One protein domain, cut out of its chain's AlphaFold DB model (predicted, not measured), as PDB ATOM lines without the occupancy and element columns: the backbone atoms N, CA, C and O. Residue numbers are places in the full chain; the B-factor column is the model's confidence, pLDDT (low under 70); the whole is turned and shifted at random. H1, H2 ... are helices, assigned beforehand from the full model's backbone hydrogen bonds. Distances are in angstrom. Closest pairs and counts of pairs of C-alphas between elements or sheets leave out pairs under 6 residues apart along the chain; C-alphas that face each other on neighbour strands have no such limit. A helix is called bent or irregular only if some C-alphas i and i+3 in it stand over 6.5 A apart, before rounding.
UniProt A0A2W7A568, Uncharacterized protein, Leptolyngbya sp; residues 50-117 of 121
ATOM      1  N   LYS A  50    -140.939-155.978  91.522       81.69
ATOM      2  CA  LYS A  50    -141.322-154.903  90.602       81.69
ATOM      3  C   LYS A  50    -140.113-154.274  89.905       81.69
ATOM      4  O   LYS A  50    -140.164-154.045  88.697       81.69
ATOM      5  N   SER A  51    -139.042-153.988  90.647       80.94
ATOM      6  CA  SER A  51    -137.801-153.443  90.085       80.94
ATOM      7  C   SER A  51    -137.113-154.462  89.178       80.94
ATOM      8  O   SER A  51    -136.788-154.137  88.037       80.94
ATOM      9  N   ARG A  52    -137.009-155.723  89.617       79.88
ATOM     10  CA  ARG A  52    -136.455-156.813  88.797       79.88
ATOM     11  C   ARG A  52    -137.249-157.029  87.511       79.88
ATOM     12  O   ARG A  52    -136.656-157.113  86.445       79.88
ATOM     13  N   ALA A  53    -138.580-157.033  87.578       78.62
ATOM     14  CA  ALA A  53    -139.440-157.145  86.400       78.62
ATOM     15  C   ALA A  53    -139.301-155.942  85.452       78.62
ATOM     16  O   ALA A  53    -139.394-156.091  84.236       78.62
ATOM     17  N   ARG A  54    -139.071-154.732  85.981       78.56
ATOM     18  CA  ARG A  54    -138.779-153.547  85.160       78.56
ATOM     19  C   ARG A  54    -137.419-153.667  84.468       78.56
ATOM     20  O   ARG A  54    -137.335-153.394  83.275       78.56
ATOM     21  N   ALA A  55    -136.382-154.072  85.197       77.12
ATOM     22  CA  ALA A  55    -135.049-154.293  84.640       77.12
ATOM     23  C   ALA A  55    -135.060-155.416  83.590       77.12
ATOM     24  O   ALA A  55    -134.470-155.259  82.525       77.12
ATOM     25  N   GLY A  56    -135.803-156.497  83.850       83.69
ATOM     26  CA  GLY A  56    -136.011-157.605  82.920       83.69
ATOM     27  C   GLY A  56    -136.684-157.163  81.622       83.69
ATOM     28  O   GLY A  56    -136.173-157.468  80.549       83.69
ATOM     29  N   ARG A  57    -137.759-156.369  81.702       85.06
ATOM     30  CA  ARG A  57    -138.410-155.785  80.514       85.06
ATOM     31  C   ARG A  57    -137.473-154.883  79.720       85.06
ATOM     32  O   ARG A  57    -137.361-155.027  78.509       85.06
ATOM     33  N   TYR A  58    -136.738-153.997  80.397       88.06
ATOM     34  CA  TYR A  58    -135.745-153.150  79.731       88.06
ATOM     35  C   TYR A  58    -134.667-153.979  79.018       88.06
ATOM     36  O   TYR A  58    -134.311-153.675  77.881       88.06
ATOM     37  N   TYR A  59    -134.173-155.037  79.666       88.81
ATOM     38  CA  TYR A  59    -133.202-155.951  79.074       88.81
ATOM     39  C   TYR A  59    -133.772-156.664  77.841       88.81
ATOM     40  O   TYR A  59    -133.126-156.678  76.799       88.81
ATOM     41  N   GLN A  60    -135.000-157.188  77.923       90.06
ATOM     42  CA  GLN A  60    -135.678-157.842  76.798       90.06
ATOM     43  C   GLN A  60    -135.843-156.902  75.601       90.06
ATOM     44  O   GLN A  60    -135.462-157.267  74.490       90.06
ATOM     45  N   VAL A  61    -136.332-155.679  75.833       93.38
ATOM     46  CA  VAL A  61    -136.474-154.647  74.794       93.38
ATOM     47  C   VAL A  61    -135.119-154.311  74.171       93.38
ATOM     48  O   VAL A  61    -134.984-154.307  72.949       93.38
ATOM     49  N   ARG A  62    -134.095-154.056  74.995       94.12
ATOM     50  CA  ARG A  62    -132.756-153.705  74.509       94.12
ATOM     51  C   ARG A  62    -132.149-154.826  73.669       94.12
ATOM     52  O   ARG A  62    -131.580-154.537  72.624       94.12
ATOM     53  N   THR A  63    -132.272-156.080  74.102       93.25
ATOM     54  CA  THR A  63    -131.749-157.239  73.366       93.25
ATOM     55  C   THR A  63    -132.517-157.486  72.067       93.25
ATOM     56  O   THR A  63    -131.911-157.852  71.066       93.25
ATOM     57  N   ALA A  64    -133.834-157.270  72.045       94.06
ATOM     58  CA  ALA A  64    -134.631-157.352  70.822       94.06
ATOM     59  C   ALA A  64    -134.199-156.294  69.794       94.06
ATOM     60  O   ALA A  64    -133.893-156.625  68.653       94.06
ATOM     61  N   ILE A  65    -134.084-155.037  70.228       94.81
ATOM     62  CA  ILE A  65    -133.639-153.929  69.375       94.81
ATOM     63  C   ILE A  65    -132.200-154.137  68.894       94.81
ATOM     64  O   ILE A  65    -131.918-153.904  67.728       94.81
ATOM     65  N   ALA A  66    -131.307-154.622  69.760       95.50
ATOM     66  CA  ALA A  66    -129.938-154.983  69.395       95.50
ATOM     67  C   ALA A  66    -129.895-155.967  68.218       95.50
ATOM     68  O   ALA A  66    -129.136-155.758  67.280       95.50
ATOM     69  N   LYS A  67    -130.750-156.998  68.238       95.25
ATOM     70  CA  LYS A  67    -130.844-157.988  67.155       95.25
ATOM     71  C   LYS A  67    -131.370-157.391  65.853       95.25
ATOM     72  O   LYS A  67    -130.825-157.686  64.802       95.25
ATOM     73  N   ILE A  68    -132.412-156.562  65.924       94.88
ATOM     74  CA  ILE A  68    -133.015-155.948  64.729       94.88
ATOM     75  C   ILE A  68    -132.046-154.959  64.071       94.88
ATOM     76  O   ILE A  68    -131.985-154.868  62.850       94.88
ATOM     77  N   LEU A  69    -131.290-154.218  64.882       95.12
ATOM     78  CA  LEU A  69    -130.324-153.225  64.416       95.12
ATOM     79  C   LEU A  69    -128.937-153.809  64.107       95.12
ATOM     80  O   LEU A  69    -128.041-153.034  63.788       95.12
ATOM     81  N   ASP A  70    -128.741-155.120  64.279       93.19
ATOM     82  CA  ASP A  70    -127.428-155.786  64.240       93.19
ATOM     83  C   ASP A  70    -126.346-155.032  65.043       93.19
ATOM     84  O   ASP A  70    -125.209-154.822  64.627       93.19
ATOM     85  N   SER A  71    -126.735-154.546  66.224       89.44
ATOM     86  CA  SER A  71    -125.894-153.726  67.089       89.44
ATOM     87  C   SER A  71    -125.676-154.431  68.425       89.44
ATOM     88  O   SER A  71    -126.648-154.706  69.129       89.44
ATOM     89  N   PRO A  72    -124.428-154.680  68.859       82.06
ATOM     90  CA  PRO A  72    -124.164-155.450  70.077       82.06
ATOM     91  C   PRO A  72    -124.599-154.725  71.361       82.06
ATOM     92  O   PRO A  72    -124.859-155.358  72.386       82.06
ATOM     93  N   ALA A  73    -124.684-153.391  71.342       83.56
ATOM     94  CA  ALA A  73    -125.003-152.602  72.529       83.56
ATOM     95  C   ALA A  73    -125.655-151.251  72.187       83.56
ATOM     96  O   ALA A  73    -125.063-150.200  72.452       83.56
ATOM     97  N   PRO A  74    -126.895-151.240  71.665       89.19
ATOM     98  CA  PRO A  74    -127.559-149.998  71.317       89.19
ATOM     99  C   PRO A  74    -127.789-149.143  72.565       89.19
ATOM    100  O   PRO A  74    -128.286-149.598  73.606       89.19
ATOM    101  N   LYS A  75    -127.450-147.859  72.458       90.81
ATOM    102  CA  LYS A  75    -127.815-146.869  73.466       90.81
ATOM    103  C   LYS A  75    -129.282-146.515  73.266       90.81
ATOM    104  O   LYS A  75    -129.631-145.717  72.408       90.81
ATOM    105  N   MET A  76    -130.145-147.085  74.103       89.81
ATOM    106  CA  MET A  76    -131.606-146.970  73.985       89.81
ATOM    107  C   MET A  76    -132.143-145.540  73.848       89.81
ATOM    108  O   MET A  76    -133.162-145.339  73.204       89.81
ATOM    109  N   ARG A  77    -131.481-144.542  74.443       85.75
ATOM    110  CA  ARG A  77    -131.876-143.130  74.305       85.75
ATOM    111  C   ARG A  77    -131.619-142.572  72.894       85.75
ATOM    112  O   ARG A  77    -132.343-141.688  72.458       85.75
ATOM    113  N   GLU A  78    -130.590-143.082  72.220       91.12
ATOM    114  CA  GLU A  78    -130.116-142.628  70.908       91.12
ATOM    115  C   GLU A  78    -130.866-143.349  69.784       91.12
ATOM    116  O   GLU A  78    -131.236-142.702  68.817       91.12
ATOM    117  N   VAL A  79    -131.219-144.630  69.966       93.19
ATOM    118  CA  VAL A  79    -131.990-145.426  68.984       93.19
ATOM    119  C   VAL A  79    -133.233-144.696  68.468       93.19
ATOM    120  O   VAL A  79    -133.458-144.637  67.271       93.19
ATOM    121  N   PHE A  80    -134.040-144.115  69.360       92.12
ATOM    122  CA  PHE A  80    -135.291-143.436  68.979       92.12
ATOM    123  C   PHE A  80    -135.103-141.963  68.598       92.12
ATOM    124  O   PHE A  80    -136.078-141.217  68.539       92.12
ATOM    125  N   SER A  81    -133.858-141.535  68.410       90.06
ATOM    126  CA  SER A  81    -133.496-140.223  67.861       90.06
ATOM    127  C   SER A  81    -132.651-140.357  66.588       90.06
ATOM    128  O   SER A  81    -132.446-139.366  65.898       90.06
ATOM    129  N   ASP A  82    -132.154-141.561  66.289       91.94
ATOM    130  CA  ASP A  82    -131.375-141.890  65.103       91.94
ATOM    131  C   ASP A  82    -132.321-142.275  63.947       91.94
ATOM    132  O   ASP A  82    -133.011-143.298  64.038       91.94
ATOM    133  N   PRO A  83    -132.361-141.489  62.854       92.00
ATOM    134  CA  PRO A  83    -133.222-141.765  61.708       92.00
ATOM    135  C   PRO A  83    -132.991-143.142  61.081       92.00
ATOM    136  O   PRO A  83    -133.951-143.776  60.646       92.00
ATOM    137  N   VAL A  84    -131.745-143.630  61.055       92.62
ATOM    138  CA  VAL A  84    -131.410-144.925  60.443       92.62
ATOM    139  C   VAL A  84    -131.954-146.060  61.300       92.62
ATOM    140  O   VAL A  84    -132.618-146.964  60.795       92.62
ATOM    141  N   ALA A  85    -131.745-145.990  62.616       94.19
ATOM    142  CA  ALA A  85    -132.278-146.982  63.541       94.19
ATOM    143  C   ALA A  85    -133.815-147.007  63.535       94.19
ATOM    144  O   ALA A  85    -134.417-148.083  63.526       94.19
ATOM    145  N   ILE A  86    -134.458-145.835  63.492       94.50
ATOM    146  CA  ILE A  86    -135.917-145.718  63.370       94.50
ATOM    147  C   ILE A  86    -136.407-146.355  62.068       94.50
ATOM    148  O   ILE A  86    -137.354-147.139  62.108       94.50
ATOM    149  N   ALA A  87    -135.758-146.071  60.934       93.56
ATOM    150  CA  ALA A  87    -136.125-146.642  59.640       93.56
ATOM    151  C   ALA A  87    -136.014-148.176  59.638       93.56
ATOM    152  O   ALA A  87    -136.929-148.859  59.177       93.56
ATOM    153  N   THR A  88    -134.952-148.733  60.225       95.25
ATOM    154  CA  THR A  88    -134.779-150.188  60.363       95.25
ATOM    155  C   THR A  88    -135.861-150.812  61.244       95.25
ATOM    156  O   THR A  88    -136.441-151.837  60.882       95.25
ATOM    157  N   LEU A  89    -136.183-150.187  62.383       95.00
ATOM    158  CA  LEU A  89    -137.249-150.651  63.276       95.00
ATOM    159  C   LEU A  89    -138.630-150.552  62.621       95.00
ATOM    160  O   LEU A  89    -139.457-151.439  62.821       95.00
ATOM    161  N   ARG A  90    -138.877-149.517  61.813       94.56
ATOM    162  CA  ARG A  90    -140.108-149.398  61.024       94.56
ATOM    163  C   ARG A  90    -140.203-150.505  59.987       94.56
ATOM    164  O   ARG A  90    -141.198-151.212  59.961       94.56
ATOM    165  N   ALA A  91    -139.146-150.735  59.214       94.44
ATOM    166  CA  ALA A  91    -139.128-151.822  58.241       94.44
ATOM    167  C   ALA A  91    -139.330-153.196  58.905       94.44
ATOM    168  O   ALA A  91    -139.899-154.104  58.303       94.44
ATOM    169  N   ALA A  92    -138.851-153.390  60.139       94.94
ATOM    170  CA  ALA A  92    -139.149-154.585  60.926       94.94
ATOM    171  C   ALA A  92    -140.632-154.650  61.339       94.94
ATOM    172  O   ALA A  92    -141.246-155.709  61.231       94.94
ATOM    173  N   LEU A  93    -141.226-153.527  61.750       94.62
ATOM    174  CA  LEU A  93    -142.648-153.436  62.089       94.62
ATOM    175  C   LEU A  93    -143.548-153.748  60.886       94.62
ATOM    176  O   LEU A  93    -144.447-154.575  61.009       94.62
ATOM    177  N   ASP A  94    -143.263-153.158  59.725       93.69
ATOM    178  CA  ASP A  94    -144.043-153.332  58.492       93.69
ATOM    179  C   ASP A  94    -144.018-154.783  57.994       93.69
ATOM    180  O   ASP A  94    -144.996-155.288  57.447       93.69
ATOM    181  N   ARG A  95    -142.904-155.487  58.229       94.44
ATOM    182  CA  ARG A  95    -142.748-156.916  57.914       94.44
ATOM    183  C   ARG A  95    -143.347-157.845  58.972       94.44
ATOM    184  O   ARG A  95    -143.306-159.059  58.792       94.44
ATOM    185  N   GLY A  96    -143.874-157.305  60.072       93.81
ATOM    186  CA  GLY A  96    -144.394-158.097  61.183       93.81
ATOM    187  C   GLY A  96    -143.308-158.893  61.910       93.81
ATOM    188  O   GLY A  96    -143.551-160.031  62.307       93.81
ATOM    189  N   ASP A  97    -142.108-158.321  62.066       95.69
ATOM    190  CA  ASP A  97    -140.971-158.996  62.693       95.69
ATOM    191  C   ASP A  97    -141.355-159.545  64.088       95.69
ATOM    192  O   ASP A  97    -141.748-158.782  64.982       95.69
ATOM    193  N   PRO A  98    -141.240-160.869  64.314       94.69
ATOM    194  CA  PRO A  98    -141.716-161.498  65.542       94.69
ATOM    195  C   PRO A  98    -140.920-161.063  66.781       94.69
ATOM    196  O   PRO A  98    -141.446-161.097  67.896       94.69
ATOM    197  N   ILE A  99    -139.660-160.643  66.613       94.38
ATOM    198  CA  ILE A  99    -138.819-160.128  67.696       94.38
ATOM    199  C   ILE A  99    -139.350-158.764  68.136       94.38
ATOM    200  O   ILE A  99    -139.514-158.545  69.340       94.38
ATOM    201  N   LEU A 100    -139.661-157.878  67.186       94.19
ATOM    202  CA  LEU A 100    -140.214-156.559  67.492       94.19
ATOM    203  C   LEU A 100    -141.614-156.663  68.104       94.19
ATOM    204  O   LEU A 100    -141.875-156.055  69.142       94.19
ATOM    205  N   MET A 101    -142.492-157.481  67.517       94.81
ATOM    206  CA  MET A 101    -143.871-157.656  67.988       94.81
ATOM    207  C   MET A 101    -143.936-158.185  69.425       94.81
ATOM    208  O   MET A 101    -144.775-157.744  70.212       94.81
ATOM    209  N   LYS A 102    -143.004-159.067  69.811       93.62
ATOM    210  CA  LYS A 102    -142.910-159.597  71.178       93.62
ATOM    211  C   LYS A 102    -142.633-158.521  72.231       93.62
ATOM    212  O   LYS A 102    -143.089-158.661  73.362       93.62
ATOM    213  N   VAL A 103    -141.877-157.478  71.884       93.81
ATOM    214  CA  VAL A 103    -141.484-156.405  72.819       93.81
ATOM    215  C   VAL A 103    -142.237-155.095  72.585       93.81
ATOM    216  O   VAL A 103    -142.019-154.124  73.308       93.81
ATOM    217  N   TRP A 104    -143.141-155.052  71.603       93.12
ATOM    218  CA  TRP A 104    -143.853-153.839  71.204       93.12
ATOM    219  C   TRP A 104    -144.631-153.203  72.361       93.12
ATOM    220  O   TRP A 104    -144.542-151.996  72.584       93.12
ATOM    221  N   GLY A 105    -145.334-154.021  73.151       90.94
ATOM    222  CA  GLY A 105    -146.102-153.564  74.316       90.94
ATOM    223  C   GLY A 105    -145.248-153.034  75.475       90.94
ATOM    224  O   GLY A 105    -145.762-152.314  76.327       90.94
ATOM    225  N   ASP A 106    -143.951-153.352  75.499       91.50
ATOM    226  CA  ASP A 106    -143.009-152.856  76.507       91.50
ATOM    227  C   ASP A 106    -142.332-151.537  76.097       91.50
ATOM    228  O   ASP A 106    -141.676-150.888  76.921       91.50
ATOM    229  N   LEU A 107    -142.503-151.107  74.842       91.00
ATOM    230  CA  LEU A 107    -142.097-149.779  74.399       91.00
ATOM    231  C   LEU A 107    -143.034-148.714  74.973       91.00
ATOM    232  O   LEU A 107    -144.249-148.876  75.060       91.00
ATOM    233  N   THR A 108    -142.466-147.569  75.339       90.50
ATOM    234  CA  THR A 108    -143.270-146.404  75.722       90.50
ATOM    235  C   THR A 108    -144.027-145.854  74.510       90.50
ATOM    236  O   THR A 108    -143.548-145.946  73.381       90.50
ATOM    237  N   GLN A 109    -145.157-145.176  74.738       90.06
ATOM    238  CA  GLN A 109    -145.920-144.524  73.661       90.06
ATOM    239  C   GLN A 109    -145.058-143.579  72.808       90.06
ATOM    240  O   GLN A 109    -145.205-143.533  71.592       90.06
ATOM    241  N   LYS A 110    -144.105-142.862  73.425       91.00
ATOM    242  CA  LYS A 110    -143.165-141.989  72.704       91.00
ATOM    243  C   LYS A 110    -142.272-142.777  71.737       91.00
ATOM    244  O   LYS A 110    -142.026-142.317  70.631       91.00
ATOM    245  N   GLN A 111    -141.793-143.947  72.152       92.25
ATOM    246  CA  GLN A 111    -140.946-144.819  71.331       92.25
ATOM    247  C   GLN A 111    -141.738-145.467  70.194       92.25
ATOM    248  O   GLN A 111    -141.278-145.459  69.059       92.25
ATOM    249  N   GLN A 112    -142.945-145.961  70.484       93.69
ATOM    250  CA  GLN A 112    -143.854-146.487  69.462       93.69
ATOM    251  C   GLN A 112    -144.182-145.411  68.423       93.69
ATOM    252  O   GLN A 112    -144.085-145.667  67.227       93.69
ATOM    253  N   LYS A 113    -144.478-144.183  68.873       92.56
ATOM    254  CA  LYS A 113    -144.703-143.043  67.982       92.56
ATOM    255  C   LYS A 113    -143.460-142.715  67.159       92.56
ATOM    256  O   LYS A 113    -143.605-142.461  65.979       92.56
ATOM    257  N   ALA A 114    -142.252-142.760  67.722       91.19
ATOM    258  CA  ALA A 114    -141.033-142.533  66.940       91.19
ATOM    259  C   ALA A 114    -140.857-143.567  65.810       91.19
ATOM    260  O   ALA A 114    -140.425-143.207  64.723       91.19
ATOM    261  N   ILE A 115    -141.231-144.830  66.046       91.00
ATOM    262  CA  ILE A 115    -141.169-145.886  65.024       91.00
ATOM    263  C   ILE A 115    -142.290-145.726  63.988       91.00
ATOM    264  O   ILE A 115    -142.020-145.817  62.794       91.00
ATOM    265  N   TYR A 116    -143.531-145.475  64.411       85.19
ATOM    266  CA  TYR A 116    -144.703-145.478  63.521       85.19
ATOM    267  C   TYR A 116    -144.996-144.123  62.856       85.19
ATOM    268  O   TYR A 116    -145.534-144.085  61.758       85.19
ATOM    269  N   SER A 117    -144.648-143.000  63.491       78.00
ATOM    270  CA  SER A 117    -144.928-141.663  62.958       78.00
ATOM    271  C   SER A 117    -144.049-141.404  61.751       78.00
ATOM    272  O   SER A 117    -142.834-141.249  61.891       78.00
TER     273      SER A 117
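This is residues 50 to 117 of the 121 residues of an uncharacterized protein of Leptolyngbya sp (UniProt A0A2W7A568). A long helix, H1, makes the longest axis; H3 lies across its last residues, H4 packs on H1, H5 packs on H3, and short H2 lies near H1. The 68 printed residues include five named helices, H1 to H5 in order, and no named strand: all helix, mostly crossed. It is compact, radius of gyration of the C-alphas 11.2 A, spanning 32 by 21 by 20 A.

H1, residues 50 to 68, runs 27.2 A from C-alpha 50 at (-141.322, -154.903, 90.602). H2 is residues 76 to 79, H3 residues 83 to 94, 16.2 A long, H4 residues 98 to 106, irregular with C-alphas 102 and 105 7.5 A apart, and H5 residues 109 to 116, which ends with C-alpha 116 at (-144.703, -145.478, 63.521).

H1 touches H4, closest C-alphas Val 61 and Val 103, 5.7 A, opposite ways at 35.3 degrees, only just steep. Residues 65 to 68 alone touch H3, about perpendicular at 87 degrees, closest C-alphas Ile 68 and Leu 89, 6.9 A. H3 touches H5 with residues 86 to 90 alone, closest C-alphas Arg 90 and Ile 115, 5.4 A. H1, H3 and H5 have every O i to N i+4 pair within hydrogen-bond range; H4 has 2 of 5, and 3 of 6 at i+3.

The printed part has no cut, no long link, and no printed residue under 70.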